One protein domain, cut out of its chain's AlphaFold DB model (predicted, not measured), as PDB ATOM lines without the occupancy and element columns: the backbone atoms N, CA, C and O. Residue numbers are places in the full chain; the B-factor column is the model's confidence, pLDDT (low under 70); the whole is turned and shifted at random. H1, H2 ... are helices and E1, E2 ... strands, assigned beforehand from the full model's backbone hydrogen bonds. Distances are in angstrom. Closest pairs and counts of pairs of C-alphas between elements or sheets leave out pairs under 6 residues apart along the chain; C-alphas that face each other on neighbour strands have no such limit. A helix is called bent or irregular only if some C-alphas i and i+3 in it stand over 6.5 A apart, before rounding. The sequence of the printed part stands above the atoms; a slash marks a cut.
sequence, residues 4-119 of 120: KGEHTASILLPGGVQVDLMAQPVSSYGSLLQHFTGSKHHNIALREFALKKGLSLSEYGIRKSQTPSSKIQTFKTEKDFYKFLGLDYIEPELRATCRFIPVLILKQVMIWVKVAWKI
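What this domain is: This is residues 4 to 119 of the 120 residues of the protein "PHP domain protein" of Candidatus Woesebacteria bacterium GW2011_GWA1_44_23 (UniProt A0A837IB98). A small body has the short hairpin E3 E4 packed with helices H1 and H2, while H3 packs on H1. The longer hairpin E1 E2 lies off at one end of this body, and at the opposite end the long helix H5 points away, its residues 109 to 117 sticking out with the tail 118 to 119. The printed part has 116 residues, with five named helices and four named strands in the order E1 E2 H1 H2 E3 E4 H3 H4 H5; each sheet, E1 - E2 and E3 - E4, is antiparallel, and the class is mixed, helices and strands. The whole is loose, with a radius of gyration of the C-alphas of 16.6 A, and spans 56 by 41 by 23 A, only just flat.

Where its parts are: Find C-alpha 8 at (36.828, 66.524, 8.070); from there E1, residues 8 to 12, runs 13.9 A, and E2, residues 18 to 22, runs 13.6 A. Next come H1, residues 26 to 37, 16.7 A long, and H2, residues 40 to 52, 18.7 A long. H1 is irregular: C-alphas 27 and 30 are 7.7 A apart. Then look for E3, residues 56 to 58, E4, residues 61 to 63, H3, residues 78 to 84, and H4, residues 92 to 96. H4 is neither bent nor irregular, but only just: C-alphas 93 and 96 are 6.4 A apart. H5, residues 100 to 117, runs 24.5 A to C-alpha 117 at (71.118, 101.260, 1.629).

How they stand to each other: Begin at the hairpin E1 and E2, antiparallel at 165 degrees, where N 9 and O 21 are 2.9 A apart, within hydrogen-bond range. E1 is apart from H1. In the hairpin E3 and E4, antiparallel at 159 degrees, N 63 and O 56 are 2.8 A apart, also within range. The closest C-alphas of H1 and E4 are those of Ser 31 and Gly 61, 5.3 A; those of H2 and E3 are Arg 47 and Leu 57, 5.8 A. With residues 29 to 34 alone, H1 touches H3, about perpendicular at 83 degrees, closest at the C-alphas of Gly 30 and Glu 78, 3.9 A. With residues 41 to 42 alone, H2 only just touches H4, with 3 pairs of C-alphas within 8 A, closest at His 42 and Arg 95, 5.8 A. H5 is close to H2 but not clearly touching; their closest C-alphas, of Ala 45 and Ile 101, are 7.2 A apart. In H2, H3 and H5 each O i to N i+4 pair is within hydrogen-bond range; in H1 6 of 8 are, and in H4 0 of 1, beside 1 of 2 O i to N i+3 pairs.

The domain as a whole: The farthest C-alphas, of Pro 14 and Ile 119, are 58.2 A apart. The printed part has no cut. The link from E4 to H3, residues 64 to 77, is long, and its residues 72 to 73 pair antiparallel with residues 62 to 63 of E4. The mean pLDDT of the printed part is 82.0; look for values under 70 at residue 66, residues 68 to 69 and residues 96 to 119.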
ATOM      1  N   LYS A   4      30.456  64.023   7.930       87.81
ATOM      2  CA  LYS A   4      31.595  63.409   8.626       87.81
ATOM      3  C   LYS A   4      32.466  62.640   7.635       87.81
ATOM      4  O   LYS A   4      32.018  61.657   7.053       87.81
ATOM      5  N   GLY A   5      33.717  63.062   7.516       86.12
ATOM      6  CA  GLY A   5      34.800  62.328   6.877       86.12
ATOM      7  C   GLY A   5      35.793  61.773   7.901       86.12
ATOM      8  O   GLY A   5      35.631  61.923   9.112       86.12
ATOM      9  N   GLU A   6      36.848  61.133   7.402       86.00
ATOM     10  CA  GLU A   6      37.947  60.614   8.229       86.00
ATOM     11  C   GLU A   6      38.768  61.746   8.873       86.00
ATOM     12  O   GLU A   6      39.208  61.642  10.017       86.00
ATOM     13  N   HIS A   7      38.921  62.863   8.155       87.38
ATOM     14  CA  HIS A   7      39.721  64.018   8.576       87.38
ATOM     15  C   HIS A   7      38.963  65.348   8.535       87.38
ATOM     16  O   HIS A   7      39.547  66.385   8.838       87.38
ATOM     17  N   THR A   8      37.682  65.335   8.171       89.75
ATOM     18  CA  THR A   8      36.828  66.524   8.070       89.75
ATOM     19  C   THR A   8      35.497  66.280   8.769       89.75
ATOM     20  O   THR A   8      35.001  65.155   8.804       89.75
ATOM     21  N   ALA A   9      34.902  67.321   9.340       92.06
ATOM     22  CA  ALA A   9      33.559  67.247   9.900       92.06
ATOM     23  C   ALA A   9      32.881  68.613   9.850       92.06
ATOM     24  O   ALA A   9      33.513  69.620  10.147       92.06
ATOM     25  N   SER A  10      31.584  68.627   9.564       91.88
ATOM     26  CA  SER A  10      30.759  69.832   9.608       91.88
ATOM     27  C   SER A  10      29.620  69.630  10.595       91.88
ATOM     28  O   SER A  10      28.868  68.648  10.531       91.88
ATOM     29  N   ILE A  11      29.487  70.547  11.548       93.06
ATOM     30  CA  ILE A  11      28.479  70.490  12.608       93.06
ATOM     31  C   ILE A  11      27.662  71.781  12.633       93.06
ATOM     32  O   ILE A  11      28.201  72.872  12.481       93.06
ATOM     33  N   LEU A  12      26.352  71.647  12.839       94.44
ATOM     34  CA  LEU A  12      25.465  72.771  13.122       94.44
ATOM     35  C   LEU A  12      25.278  72.858  14.633       94.44
ATOM     36  O   LEU A  12      24.787  71.905  15.245       94.44
ATOM     37  N   LEU A  13      25.694  73.969  15.226       92.31
ATOM     38  CA  LEU A  13      25.530  74.231  16.649       92.31
ATOM     39  C   LEU A  13      24.152  74.851  16.942       92.31
ATOM     40  O   LEU A  13      23.536  75.459  16.057       92.31
ATOM     41  N   PRO A  14      23.667  74.751  18.195       91.19
ATOM     42  CA  PRO A  14      22.518  75.527  18.647       91.19
ATOM     43  C   PRO A  14      22.730  77.022  18.362       91.19
ATOM     44  O   PRO A  14      23.806  77.558  18.614       91.19
ATOM     45  N   GLY A  15      21.715  77.683  17.806       91.56
ATOM     46  CA  GLY A  15      21.827  79.066  17.321       91.56
ATOM     47  C   GLY A  15      22.167  79.199  15.832       91.56
ATOM     48  O   GLY A  15      22.353  80.313  15.358       91.56
ATOM     49  N   GLY A  16      22.226  78.091  15.081       91.75
ATOM     50  CA  GLY A  16      22.360  78.114  13.618       91.75
ATOM     51  C   GLY A  16      23.778  78.383  13.113       91.75
ATOM     52  O   GLY A  16      23.970  78.634  11.928       91.75
ATOM     53  N   VAL A  17      24.778  78.321  13.996       93.75
ATOM     54  CA  VAL A  17      26.188  78.486  13.629       93.75
ATOM     55  C   VAL A  17      26.709  77.184  13.032       93.75
ATOM     56  O   VAL A  17      26.731  76.151  13.705       93.75
ATOM     57  N   GLN A  18      27.144  77.230  11.775       93.38
ATOM     58  CA  GLN A  18      27.840  76.121  11.134       93.38
ATOM     59  C   GLN A  18      29.340  76.204  11.432       93.38
ATOM     60  O   GLN A  18      29.956  77.258  11.277       93.38
ATOM     61  N   VAL A  19      29.916  75.083  11.858       91.44
ATOM     62  CA  VAL A  19      31.345  74.945  12.139       91.44
ATOM     63  C   VAL A  19      31.908  73.813  11.295       91.44
ATOM     64  O   VAL A  19      31.441  72.676  11.390       91.44
ATOM     65  N   ASP A  20      32.942  74.131  10.523       91.38
ATOM     66  CA  ASP A  20      33.717  73.170   9.749       91.38
ATOM     67  C   ASP A  20      35.045  72.886  10.462       91.38
ATOM     68  O   ASP A  20      35.750  73.790  10.913       91.38
ATOM     69  N   LEU A  21      35.378  71.605  10.583       89.62
ATOM     70  CA  LEU A  21      36.548  71.084  11.278       89.62
ATOM     71  C   LEU A  21      37.391  70.266  10.303       89.62
ATOM     72  O   LEU A  21      36.859  69.466   9.531       89.62
ATOM     73  N   MET A  22      38.713  70.407  10.391       89.88
ATOM     74  CA  MET A  22      39.659  69.547   9.682       89.88
ATOM     75  C   MET A  22      40.842  69.193  10.576       89.88
ATOM     76  O   MET A  22      41.391  70.047  11.271       89.88
ATOM     77  N   ALA A  23      41.232  67.923  10.548       90.25
ATOM     78  CA  ALA A  23      42.335  67.380  11.323       90.25
ATOM     79  C   ALA A  23      43.474  66.941  10.394       90.25
ATOM     80  O   ALA A  23      43.245  66.310   9.366       90.25
ATOM     81  N   GLN A  24      44.712  67.260  10.773       89.56
ATOM     82  CA  GLN A  24      45.930  66.804  10.096       89.56
ATOM     83  C   GLN A  24      47.023  66.475  11.114       89.56
ATOM     84  O   GLN A  24      46.988  66.987  12.237       89.56
ATOM     85  N   PRO A  25      48.040  65.681  10.727       92.50
ATOM     86  CA  PRO A  25      49.244  65.521  11.525       92.50
ATOM     87  C   PRO A  25      49.887  66.873  11.843       92.50
ATOM     88  O   PRO A  25      49.955  67.763  10.995       92.50
ATOM     89  N   VAL A  26      50.459  66.996  13.042       92.44
ATOM     90  CA  VAL A  26      51.135  68.222  13.519       92.44
ATOM     91  C   VAL A  26      52.227  68.692  12.550       92.44
ATOM     92  O   VAL A  26      52.491  69.885  12.421       92.44
ATOM     93  N   SER A  27      52.849  67.764  11.817       92.94
ATOM     94  CA  SER A  27      53.842  68.081  10.791       92.94
ATOM     95  C   SER A  27      53.305  68.921   9.636       92.94
ATOM     96  O   SER A  27      54.114  69.560   8.980       92.94
ATOM     97  N   SER A  28      51.998  68.913   9.373       93.62
ATOM     98  CA  SER A  28      51.343  69.647   8.278       93.62
ATOM     99  C   SER A  28      50.560  70.868   8.762       93.62
ATOM    100  O   SER A  28      49.883  71.517   7.966       93.62
ATOM    101  N   TYR A  29      50.662  71.206  10.050       94.25
ATOM    102  CA  TYR A  29      49.897  72.289  10.665       94.25
ATOM    103  C   TYR A  29      50.081  73.637   9.955       94.25
ATOM    104  O   TYR A  29      49.108  74.346   9.727       94.25
ATOM    105  N   GLY A  30      51.303  73.972   9.532       93.94
ATOM    106  CA  GLY A  30      51.590  75.226   8.832       93.94
ATOM    107  C   GLY A  30      50.882  75.345   7.482       93.94
ATOM    108  O   GLY A  30      50.358  76.407   7.155       93.94
ATOM    109  N   SER A  31      50.830  74.253   6.716       94.19
ATOM    110  CA  SER A  31      50.125  74.204   5.426       94.19
ATOM    111  C   SER A  31      48.612  74.218   5.601       94.19
ATOM    112  O   SER A  31      47.919  74.934   4.877       94.19
ATOM    113  N   LEU A  32      48.109  73.485   6.598       94.06
ATOM    114  CA  LEU A  32      46.692  73.469   6.938       94.06
ATOM    115  C   LEU A  32      46.215  74.864   7.360       94.06
ATOM    116  O   LEU A  32      45.211  75.351   6.847       94.06
ATOM    117  N   LEU A  33      46.956  75.525   8.254       93.56
ATOM    118  CA  LEU A  33      46.607  76.847   8.765       93.56
ATOM    119  C   LEU A  33      46.555  77.886   7.641       93.56
ATOM    120  O   LEU A  33      45.599  78.660   7.566       93.56
ATOM    121  N   GLN A  34      47.531  77.860   6.729       93.69
ATOM    122  CA  GLN A  34      47.533  78.736   5.561       93.69
ATOM    123  C   GLN A  34      46.303  78.498   4.682       93.69
ATOM    124  O   GLN A  34      45.621  79.458   4.315       93.69
ATOM    125  N   HIS A  35      45.995  77.232   4.386       91.50
ATOM    126  CA  HIS A  35      44.849  76.859   3.565       91.50
ATOM    127  C   HIS A  35      43.526  77.344   4.173       91.50
ATOM    128  O   HIS A  35      42.738  77.979   3.470       91.50
ATOM    129  N   PHE A  36      43.301  77.080   5.465       90.31
ATOM    130  CA  PHE A  36      42.060  77.433   6.164       90.31
ATOM    131  C   PHE A  36      41.865  78.931   6.322       90.31
ATOM    132  O   PHE A  36      40.763  79.436   6.129       90.31
ATOM    133  N   THR A  37      42.937  79.648   6.648       90.81
ATOM    134  CA  THR A  37      42.864  81.096   6.863       90.81
ATOM    135  C   THR A  37      42.596  81.838   5.551       90.81
ATOM    136  O   THR A  37      42.008  82.918   5.551       90.81
ATOM    137  N   GLY A  38      42.976  81.247   4.412       82.06
ATOM    138  CA  GLY A  38      42.648  81.788   3.098       82.06
ATOM    139  C   GLY A  38      43.205  83.200   2.891       82.06
ATOM    140  O   GLY A  38      44.281  83.515   3.395       82.06
ATOM    141  N   SER A  39      42.534  84.079   2.130       88.56
ATOM    142  CA  SER A  39      41.229  83.910   1.447       88.56
ATOM    143  C   SER A  39      41.251  82.908   0.275       88.56
ATOM    144  O   SER A  39      42.320  82.524  -0.199       88.56
ATOM    145  N   LYS A  40      40.081  82.511  -0.263       87.44
ATOM    146  CA  LYS A  40      39.995  81.672  -1.486       87.44
ATOM    147  C   LYS A  40      40.869  82.228  -2.618       87.44
ATOM    148  O   LYS A  40      41.593  81.477  -3.265       87.44
ATOM    149  N   HIS A  41      40.824  83.542  -2.819       88.56
ATOM    150  CA  HIS A  41      41.614  84.237  -3.831       88.56
ATOM    151  C   HIS A  41      43.117  84.167  -3.545       88.56
ATOM    152  O   HIS A  41      43.893  83.847  -4.441       88.56
ATOM    153  N   HIS A  42      43.527  84.402  -2.295       89.19
ATOM    154  CA  HIS A  42      44.926  84.268  -1.872       89.19
ATOM    155  C   HIS A  42      45.458  82.854  -2.102       89.19
ATOM    156  O   HIS A  42      46.541  82.677  -2.653       89.19
ATOM    157  N   ASN A  43      44.657  81.839  -1.775       91.75
ATOM    158  CA  ASN A  43      45.013  80.442  -2.000       91.75
ATOM    159  C   ASN A  43      45.182  80.116  -3.491       91.75
ATOM    160  O   ASN A  43      46.093  79.374  -3.849       91.75
ATOM    161  N   ILE A  44      44.323  80.647  -4.370       90.44
ATOM    162  CA  ILE A  44      44.466  80.481  -5.828       90.44
ATOM    163  C   ILE A  44      45.765  81.139  -6.304       90.44
ATOM    164  O   ILE A  44      46.574  80.485  -6.957       90.44
ATOM    165  N   ALA A  45      46.012  82.386  -5.906       89.88
ATOM    166  CA  ALA A  45      47.207  83.119  -6.312       89.88
ATOM    167  C   ALA A  45      48.505  82.451  -5.814       89.88
ATOM    168  O   ALA A  45      49.485  82.369  -6.557       89.88
ATOM    169  N   LEU A  46      48.519  81.918  -4.585       91.06
ATOM    170  CA  LEU A  46      49.643  81.138  -4.057       91.06
ATOM    171  C   LEU A  46      49.874  79.856  -4.861       91.06
ATOM    172  O   LEU A  46      51.019  79.544  -5.186       91.06
ATOM    173  N   ARG A  47      48.801  79.134  -5.214       91.69
ATOM    174  CA  ARG A  47      48.879  77.938  -6.070       91.69
ATOM    175  C   ARG A  47      49.462  78.264  -7.434       91.69
ATOM    176  O   ARG A  47      50.408  77.604  -7.846       91.69
ATOM    177  N   GLU A  48      48.969  79.301  -8.100       91.25
ATOM    178  CA  GLU A  48      49.509  79.747  -9.387       91.25
ATOM    179  C   GLU A  48      50.988  80.142  -9.288       91.25
ATOM    180  O   GLU A  48      51.791  79.787 -10.151       91.25
ATOM    181  N   PHE A  49      51.371  80.845  -8.218       90.50
ATOM    182  CA  PHE A  49      52.763  81.206  -7.953       90.50
ATOM    183  C   PHE A  49      53.660  79.977  -7.761       90.50
ATOM    184  O   PHE A  49      54.742  79.907  -8.345       90.50
ATOM    185  N   ALA A  50      53.219  78.993  -6.979       91.25
ATOM    186  CA  ALA A  50      53.967  77.758  -6.768       91.25
ATOM    187  C   ALA A  50      54.068  76.922  -8.047       91.25
ATOM    188  O   ALA A  50      55.153  76.432  -8.359       91.25
ATOM    189  N   LEU A  51      52.989  76.832  -8.830       91.38
ATOM    190  CA  LEU A  51      52.974  76.108 -10.103       91.38
ATOM    191  C   LEU A  51      53.992  76.686 -11.089       91.38
ATOM    192  O   LEU A  51      54.717  75.924 -11.726       91.38
ATOM    193  N   LYS A  52      54.135  78.018 -11.148       90.31
ATOM    194  CA  LYS A  52      55.187  78.691 -11.938       90.31
ATOM    195  C   LYS A  52      56.609  78.325 -11.492       90.31
ATOM    196  O   LYS A  52      57.537  78.437 -12.284       90.31
ATOM    197  N   LYS A  53      56.785  77.870 -10.248       88.88
ATOM    198  CA  LYS A  53      58.049  77.359  -9.692       88.88
ATOM    199  C   LYS A  53      58.177  75.829  -9.770       88.88
ATOM    200  O   LYS A  53      59.083  75.266  -9.163       88.88
ATOM    201  N   GLY A  54      57.267  75.144 -10.470       89.81
ATOM    202  CA  GLY A  54      57.229  73.680 -10.546       89.81
ATOM    203  C   GLY A  54      56.728  72.994  -9.269       89.81
ATOM    204  O   GLY A  54      56.837  71.779  -9.139       89.81
ATOM    205  N   LEU A  55      56.171  73.753  -8.325       92.25
ATOM    206  CA  LEU A  55      55.669  73.256  -7.049       92.25
ATOM    207  C   LEU A  55      54.145  73.073  -7.091       92.25
ATOM    208  O   LEU A  55      53.433  73.837  -7.738       92.25
ATOM    209  N   SER A  56      53.627  72.095  -6.350       91.50
ATOM    210  CA  SER A  56      52.186  71.895  -6.147       91.50
ATOM    211  C   SER A  56      51.829  72.035  -4.668       91.50
ATOM    212  O   SER A  56      52.433  71.384  -3.817       91.50
ATOM    213  N   LEU A  57      50.871  72.915  -4.373       91.62
ATOM    214  CA  LEU A  57      50.431  73.296  -3.028       91.62
ATOM    215  C   LEU A  57      49.109  72.607  -2.667       91.62
ATOM    216  O   LEU A  57      48.125  72.727  -3.403       91.62
ATOM    217  N   SER A  58      49.056  71.984  -1.492       90.19
ATOM    218  CA  SER A  58      47.831  71.460  -0.881       90.19
ATOM    219  C   SER A  58      47.770  71.776   0.616       90.19
ATOM    220  O   SER A  58      48.742  72.234   1.212       90.19
ATOM    221  N   GLU A  59      46.625  71.506   1.240       88.94
ATOM    222  CA  GLU A  59      46.428  71.568   2.695       88.94
ATOM    223  C   GLU A  59      47.379  70.638   3.470       88.94
ATOM    224  O   GLU A  59      47.683  70.880   4.636       88.94
ATOM    225  N   TYR A  60      47.910  69.609   2.808       90.50
ATOM    226  CA  TYR A  60      48.841  68.650   3.397       90.50
ATOM    227  C   TYR A  60      50.301  69.125   3.361       90.50
ATOM    228  O   TYR A  60      51.111  68.654   4.165       90.50
ATOM    229  N   GLY A  61      50.664  70.010   2.423       92.06
ATOM    230  CA  GLY A  61      52.052  70.411   2.193       92.06
ATOM    231  C   GLY A  61      52.362  70.863   0.765       92.06
ATOM    232  O   GLY A  61      51.483  71.251  -0.003       92.06
ATOM    233  N   ILE A  62      53.648  70.800   0.406       93.69
ATOM    234  CA  ILE A  62      54.167  71.206  -0.908       93.69
ATOM    235  C   ILE A  62      54.867  70.032  -1.588       93.69
ATOM    236  O   ILE A  62      55.747  69.400  -1.006       93.69
ATOM    237  N   ARG A  63      54.530  69.760  -2.848       92.12
ATOM    238  CA  ARG A  63      55.228  68.787  -3.702       92.12
ATOM    239  C   ARG A  63      56.145  69.513  -4.682       92.12
ATOM    240  O   ARG A  63      55.756  70.530  -5.247       92.12
ATOM    241  N   LYS A  64      57.350  68.977  -4.901       84.69
ATOM    242  CA  LYS A  64      58.363  69.554  -5.813       84.69
ATOM    243  C   LYS A  64      58.156  69.246  -7.297       84.69
ATOM    244  O   LYS A  64      58.829  69.829  -8.132       84.69
ATOM    245  N   SER A  65      57.287  68.299  -7.614       76.69
ATOM    246  CA  SER A  65      56.916  67.969  -8.983       76.69
ATOM    247  C   SER A  65      55.433  67.628  -9.012       76.69
ATOM    248  O   SER A  65      54.860  67.194  -8.007       76.69
ATOM    249  N   GLN A  66      54.814  67.852 -10.167       67.56
ATOM    250  CA  GLN A  66      53.413  67.523 -10.416       67.56
ATOM    251  C   GLN A  66      53.180  66.007 -10.533       67.56
ATOM    252  O   GLN A  66      52.038  65.573 -10.657       67.56
ATOM    253  N   THR A  67      54.235  65.185 -10.467       70.00
ATOM    254  CA  THR A  67      54.090  63.729 -10.471       70.00
ATOM    255  C   THR A  67      53.465  63.230  -9.156       70.00
ATOM    256  O   THR A  67      53.926  63.600  -8.069       70.00
ATOM    257  N   PRO A  68      52.459  62.337  -9.213       63.62
ATOM    258  CA  PRO A  68      51.790  61.793  -8.024       63.62
ATOM    259  C   PRO A  68      52.729  61.086  -7.034       63.62
ATOM    260  O   PRO A  68      52.461  61.065  -5.832       63.62
ATOM    261  N   SER A  69      53.855  60.558  -7.520       68.94
ATOM    262  CA  SER A  69      54.868  59.849  -6.725       68.94
ATOM    263  C   SER A  69      55.823  60.776  -5.962       68.94
ATOM    264  O   SER A  69      56.657  60.307  -5.191       68.94
ATOM    265  N   SER A  70      55.737  62.094  -6.170       76.94
ATOM    266  CA  SER A  70      56.628  63.050  -5.510       76.94
ATOM    267  C   SER A  70      56.305  63.209  -4.030       76.94
ATOM    268  O   SER A  70      55.161  63.480  -3.661       76.94
ATOM    269  N   LYS A  71      57.337  63.108  -3.186       85.31
ATOM    270  CA  LYS A  71      57.241  63.293  -1.733       85.31
ATOM    271  C   LYS A  71      56.629  64.660  -1.392       85.31
ATOM    272  O   LYS A  71      57.073  65.687  -1.908       85.31
ATOM    273  N   ILE A  72      55.632  64.662  -0.503       90.19
ATOM    274  CA  ILE A  72      55.075  65.885   0.085       90.19
ATOM    275  C   ILE A  72      56.040  66.382   1.159       90.19
ATOM    276  O   ILE A  72      56.369  65.655   2.097       90.19
ATOM    277  N   GLN A  73      56.475  67.628   1.028       93.19
ATOM    278  CA  GLN A  73      57.148  68.358   2.088       93.19
ATOM    279  C   GLN A  73      56.095  68.964   3.015       93.19
ATOM    280  O   GLN A  73      55.216  69.699   2.563       93.19
ATOM    281  N   THR A  74      56.187  68.651   4.302       94.69
ATOM    282  CA  THR A  74      55.273  69.138   5.340       94.69
ATOM    283  C   THR A  74      55.941  70.235   6.175       94.69
ATOM    284  O   THR A  74      57.174  70.324   6.230       94.69
ATOM    285  N   PHE A  75      55.125  71.095   6.791       94.56
ATOM    286  CA  PHE A  75      55.568  72.260   7.558       94.56
ATOM    287  C   PHE A  75      54.806  72.367   8.877       94.56
ATOM    288  O   PHE A  75      53.576  72.432   8.890       94.56
ATOM    289  N   LYS A  76      55.540  72.431   9.993       94.56
ATOM    290  CA  LYS A  76      54.949  72.608  11.330       94.56
ATOM    291  C   LYS A  76      54.444  74.029  11.558       94.56
ATOM    292  O   LYS A  76      53.503  74.211  12.317       94.56
ATOM    293  N   THR A  77      55.061  75.029  10.927       95.31
ATOM    294  CA  THR A  77      54.682  76.435  11.091       95.31
ATOM    295  C   THR A  77      54.360  77.080   9.751       95.31
ATOM    296  O   THR A  77      54.910  76.719   8.709       95.31
ATOM    297  N   GLU A  78      53.462  78.061   9.778       93.88
ATOM    298  CA  GLU A  78      53.089  78.823   8.587       93.88
ATOM    299  C   GLU A  78      54.254  79.692   8.073       93.88
ATOM    300  O   GLU A  78      54.420  79.879   6.870       93.88
ATOM    301  N   LYS A  79      55.129  80.160   8.972       94.31
ATOM    302  CA  LYS A  79      56.351  80.891   8.604       94.31
ATOM    303  C   LYS A  79      57.291  80.030   7.762       94.31
ATOM    304  O   LYS A  79      57.781  80.497   6.736       94.31
ATOM    305  N   ASP A  80      57.498  78.772   8.151       94.75
ATOM    306  CA  ASP A  80      58.342  77.840   7.391       94.75
ATOM    307  C   ASP A  80      57.751  77.534   6.012       94.75
ATOM    308  O   ASP A  80      58.486  77.421   5.031       94.75
ATOM    309  N   PHE A  81      56.422  77.453   5.926       94.69
ATOM    310  CA  PHE A  81      55.704  77.257   4.671       94.69
ATOM    311  C   PHE A  81      55.927  78.416   3.686       94.69
ATOM    312  O   PHE A  81      56.329  78.182   2.545       94.69
ATOM    313  N   TYR A  82      55.741  79.669   4.123       93.38
ATOM    314  CA  TYR A  82      56.006  80.841   3.273       93.38
ATOM    315  C   TYR A  82      57.487  80.958   2.906       93.38
ATOM    316  O   TYR A  82      57.822  81.171   1.737       93.38
ATOM    317  N   LYS A  83      58.384  80.710   3.867       93.62
ATOM    318  CA  LYS A  83      59.832  80.729   3.636       93.62
ATOM    319  C   LYS A  83      60.258  79.711   2.579       93.62
ATOM    320  O   LYS A  83      61.091  80.030   1.734       93.62
ATOM    321  N   PHE A  84      59.667  78.516   2.571       92.75
ATOM    322  CA  PHE A  84      59.931  77.506   1.542       92.75
ATOM    323  C   PHE A  84      59.511  77.968   0.141       92.75
ATOM    324  O   PHE A  84      60.183  77.669  -0.845       92.75
ATOM    325  N   LEU A  85      58.427  78.740   0.045       90.38
ATOM    326  CA  LEU A  85      57.983  79.366  -1.201       90.38
ATOM    327  C   LEU A  85      58.850  80.575  -1.609       90.38
ATOM    328  O   LEU A  85      58.692  81.092  -2.722       90.38
ATOM    329  N   GLY A  86      59.783  81.000  -0.754       90.31
ATOM    330  CA  GLY A  86      60.608  82.192  -0.940       90.31
ATOM    331  C   GLY A  86      59.827  83.488  -0.731       90.31
ATOM    332  O   GLY A  86      60.063  84.454  -1.449       90.31
ATOM    333  N   LEU A  87      58.859  83.477   0.185       89.94
ATOM    334  CA  LEU A  87      58.036  84.622   0.571       89.94
ATOM    335  C   LEU A  87      58.241  84.913   2.063       89.94
ATOM    336  O   LEU A  87      58.498  83.984   2.835       89.94
ATOM    337  N   ASP A  88      58.099  86.174   2.481       90.00
ATOM    338  CA  ASP A  88      57.936  86.448   3.913       90.00
ATOM    339  C   ASP A  88      56.587  85.929   4.407       90.00
ATOM    340  O   ASP A  88      55.654  85.665   3.642       90.00
ATOM    341  N   TYR A  89      56.501  85.777   5.725       90.75
ATOM    342  CA  TYR A  89      55.241  85.522   6.391       90.75
ATOM    343  C   TYR A  89      54.246  86.646   6.084       90.75
ATOM    344  O   TYR A  89      54.566  87.817   6.260       90.75
ATOM    345  N   ILE A  90      53.048  86.274   5.639       88.50
ATOM    346  CA  ILE A  90      51.970  87.214   5.332       88.50
ATOM    347  C   ILE A  90      50.935  87.093   6.440       88.50
ATOM    348  O   ILE A  90      50.347  86.017   6.600       88.50
ATOM    349  N   GLU A  91      50.683  88.166   7.184       88.94
ATOM    350  CA  GLU A  91      49.667  88.153   8.233       88.94
ATOM    351  C   GLU A  91      48.268  87.842   7.659       88.94
ATOM    352  O   GLU A  91      47.973  88.223   6.519       88.94
ATOM    353  N   PRO A  92      47.399  87.128   8.402       88.44
ATOM    354  CA  PRO A  92      46.044  86.770   7.969       88.44
ATOM    355  C   PRO A  92      45.226  87.926   7.384       88.44
ATOM    356  O   PRO A  92      44.571  87.758   6.353       88.44
ATOM    357  N   GLU A  93      45.306  89.113   7.987       84.81
ATOM    358  CA  GLU A  93      44.527  90.298   7.614       84.81
ATOM    359  C   GLU A  93      44.881  90.796   6.206       84.81
ATOM    360  O   GLU A  93      44.037  91.326   5.481       84.81
ATOM    361  N   LEU A  94      46.124  90.574   5.771       83.56
ATOM    362  CA  LEU A  94      46.608  91.001   4.458       83.56
ATOM    363  C   LEU A  94      46.159  90.070   3.322       83.56
ATOM    364  O   LEU A  94      46.251  90.434   2.147       83.56
ATOM    365  N   ARG A  95      45.624  88.887   3.645       83.06
ATOM    366  CA  ARG A  95      45.248  87.842   2.671       83.06
ATOM    367  C   ARG A  95      43.868  88.053   2.039       83.06
ATOM    368  O   ARG A  95      43.450  87.272   1.180       83.06
ATOM    369  N   ALA A  96      43.143  89.094   2.441       69.38
ATOM    370  CA  ALA A  96      41.838  89.443   1.879       69.38
ATOM    371  C   ALA A  96      41.937  90.202   0.543       69.38
ATOM    372  O   ALA A  96      41.011  90.167  -0.268       69.38
ATOM    373  N   THR A  97      43.064  90.868   0.273       57.59
ATOM    374  CA  THR A  97      43.153  91.808  -0.850       57.59
ATOM    375  C   THR A  97      43.852  91.159  -2.049       57.59
ATOM    376  O   THR A  97      45.064  90.972  -2.086       57.59
ATOM    377  N   CYS A  98      43.058  90.804  -3.058       45.66
ATOM    378  CA  CYS A  98      43.364  89.940  -4.211       45.66
ATOM    379  C   CYS A  98      44.532  90.371  -5.147       45.66
ATOM    380  O   CYS A  98      44.762  89.733  -6.170       45.66
ATOM    381  N   ARG A  99      45.290  91.438  -4.858       49.00
ATOM    382  CA  ARG A  99      46.364  91.952  -5.745       49.00
ATOM    383  C   ARG A  99      47.773  91.890  -5.158       49.00
ATOM    384  O   ARG A  99      48.712  92.392  -5.770       49.00
ATOM    385  N   PHE A 100      47.939  91.286  -3.985       53.00
ATOM    386  CA  PHE A 100      49.140  91.527  -3.199       53.00
ATOM    387  C   PHE A 100      50.280  90.535  -3.347       53.00
ATOM    388  O   PHE A 100      51.356  90.916  -2.942       53.00
ATOM    389  N   ILE A 101      50.174  89.346  -3.947       58.88
ATOM    390  CA  ILE A 101      51.382  88.489  -4.040       58.88
ATOM    391  C   ILE A 101      52.504  89.168  -4.857       58.88
ATOM    392  O   ILE A 101      53.614  89.274  -4.338       58.88
ATOM    393  N   PRO A 102      52.247  89.747  -6.049       56.16
ATOM    394  CA  PRO A 102      53.268  90.528  -6.752       56.16
ATOM    395  C   PRO A 102      53.694  91.783  -5.973       56.16
ATOM    396  O   PRO A 102      54.870  92.126  -5.949       56.16
ATOM    397  N   VAL A 103      52.756  92.460  -5.300       54.56
ATOM    398  CA  VAL A 103      53.025  93.702  -4.549       54.56
ATOM    399  C   VAL A 103      53.760  93.446  -3.232       54.56
ATOM    400  O   VAL A 103      54.534  94.292  -2.814       54.56
ATOM    401  N   LEU A 104      53.555  92.308  -2.575       59.03
ATOM    402  CA  LEU A 104      54.261  91.858  -1.376       59.03
ATOM    403  C   LEU A 104      55.679  91.479  -1.759       59.03
ATOM    404  O   LEU A 104      56.597  91.952  -1.108       59.03
ATOM    405  N   ILE A 105      55.864  90.762  -2.873       59.28
ATOM    406  CA  ILE A 105      57.195  90.525  -3.444       59.28
ATOM    407  C   ILE A 105      57.894  91.868  -3.720       59.28
ATOM    408  O   ILE A 105      59.026  92.059  -3.289       59.28
ATOM    409  N   LEU A 106      57.221  92.839  -4.351       56.25
ATOM    410  CA  LEU A 106      57.793  94.171  -4.606       56.25
ATOM    411  C   LEU A 106      58.043  94.983  -3.328       56.25
ATOM    412  O   LEU A 106      59.089  95.613  -3.209       56.25
ATOM    413  N   LYS A 107      57.119  94.982  -2.362       56.00
ATOM    414  CA  LYS A 107      57.283  95.658  -1.067       56.00
ATOM    415  C   LYS A 107      58.446  95.063  -0.303       56.00
ATOM    416  O   LYS A 107      59.221  95.812   0.272       56.00
ATOM    417  N   GLN A 108      58.577  93.746  -0.321       55.84
ATOM    418  CA  GLN A 108      59.651  93.041   0.342       55.84
ATOM    419  C   GLN A 108      60.980  93.379  -0.328       55.84
ATOM    420  O   GLN A 108      61.855  93.908   0.346       55.84
ATOM    421  N   VAL A 109      61.100  93.242  -1.654       58.38
ATOM    422  CA  VAL A 109      62.284  93.704  -2.402       58.38
ATOM    423  C   VAL A 109      62.604  95.170  -2.081       58.38
ATOM    424  O   VAL A 109      63.750  95.496  -1.798       58.38
ATOM    425  N   MET A 110      61.606  96.053  -2.023       46.09
ATOM    426  CA  MET A 110      61.799  97.470  -1.710       46.09
ATOM    427  C   MET A 110      62.200  97.729  -0.245       46.09
ATOM    428  O   MET A 110      62.971  98.650   0.015       46.09
ATOM    429  N   ILE A 111      61.720  96.933   0.714       57.16
ATOM    430  CA  ILE A 111      62.158  96.969   2.118       57.16
ATOM    431  C   ILE A 111      63.609  96.500   2.216       57.16
ATOM    432  O   ILE A 111      64.416  97.197   2.821       57.16
ATOM    433  N   TRP A 112      63.969  95.389   1.571       49.09
ATOM    434  CA  TRP A 112      65.345  94.886   1.536       49.09
ATOM    435  C   TRP A 112      66.303  95.881   0.868       49.09
ATOM    436  O   TRP A 112      67.377  96.132   1.408       49.09
ATOM    437  N   VAL A 113      65.898  96.530  -0.232       51.78
ATOM    438  CA  VAL A 113      66.671  97.613  -0.873       51.78
ATOM    439  C   VAL A 113      66.846  98.807   0.073       51.78
ATOM    440  O   VAL A 113      67.948  99.337   0.192       51.78
ATOM    441  N   LYS A 114      65.796  99.213   0.799       43.56
ATOM    442  CA  LYS A 114      65.888 100.299   1.791       43.56
ATOM    443  C   LYS A 114      66.769  99.941   2.988       43.56
ATOM    444  O   LYS A 114      67.479 100.810   3.477       43.56
ATOM    445  N   VAL A 115      66.716  98.700   3.472       50.09
ATOM    446  CA  VAL A 115      67.542  98.229   4.595       50.09
ATOM    447  C   VAL A 115      69.009  98.133   4.174       50.09
ATOM    448  O   VAL A 115      69.866  98.614   4.906       50.09
ATOM    449  N   ALA A 116      69.299  97.610   2.980       49.81
ATOM    450  CA  ALA A 116      70.662  97.516   2.459       49.81
ATOM    451  C   ALA A 116      71.326  98.893   2.274       49.81
ATOM    452  O   ALA A 116      72.495  99.053   2.602       49.81
ATOM    453  N   TRP A 117      70.580  99.905   1.818       38.41
ATOM    454  CA  TRP A 117      71.118 101.260   1.629       38.41
ATOM    455  C   TRP A 117      71.264 102.051   2.938       38.41
ATOM    456  O   TRP A 117      71.984 103.034   2.982       38.41
ATOM    457  N   LYS A 118      70.591 101.648   4.022       45.44
ATOM    458  CA  LYS A 118      70.713 102.322   5.327       45.44
ATOM    459  C   LYS A 118      71.923 101.851   6.146       45.44
ATOM    460  O   LYS A 118      72.160 102.395   7.220       45.44
ATOM    461  N   ILE A 119      72.615 100.809   5.681       48.84
ATOM    462  CA  ILE A 119      73.757 100.157   6.348       48.84
ATOM    463  C   ILE A 119      75.078 100.433   5.583       48.84
ATOM    464  O   ILE A 119      76.146 100.026   6.034       48.84
TER     465      ILE A 119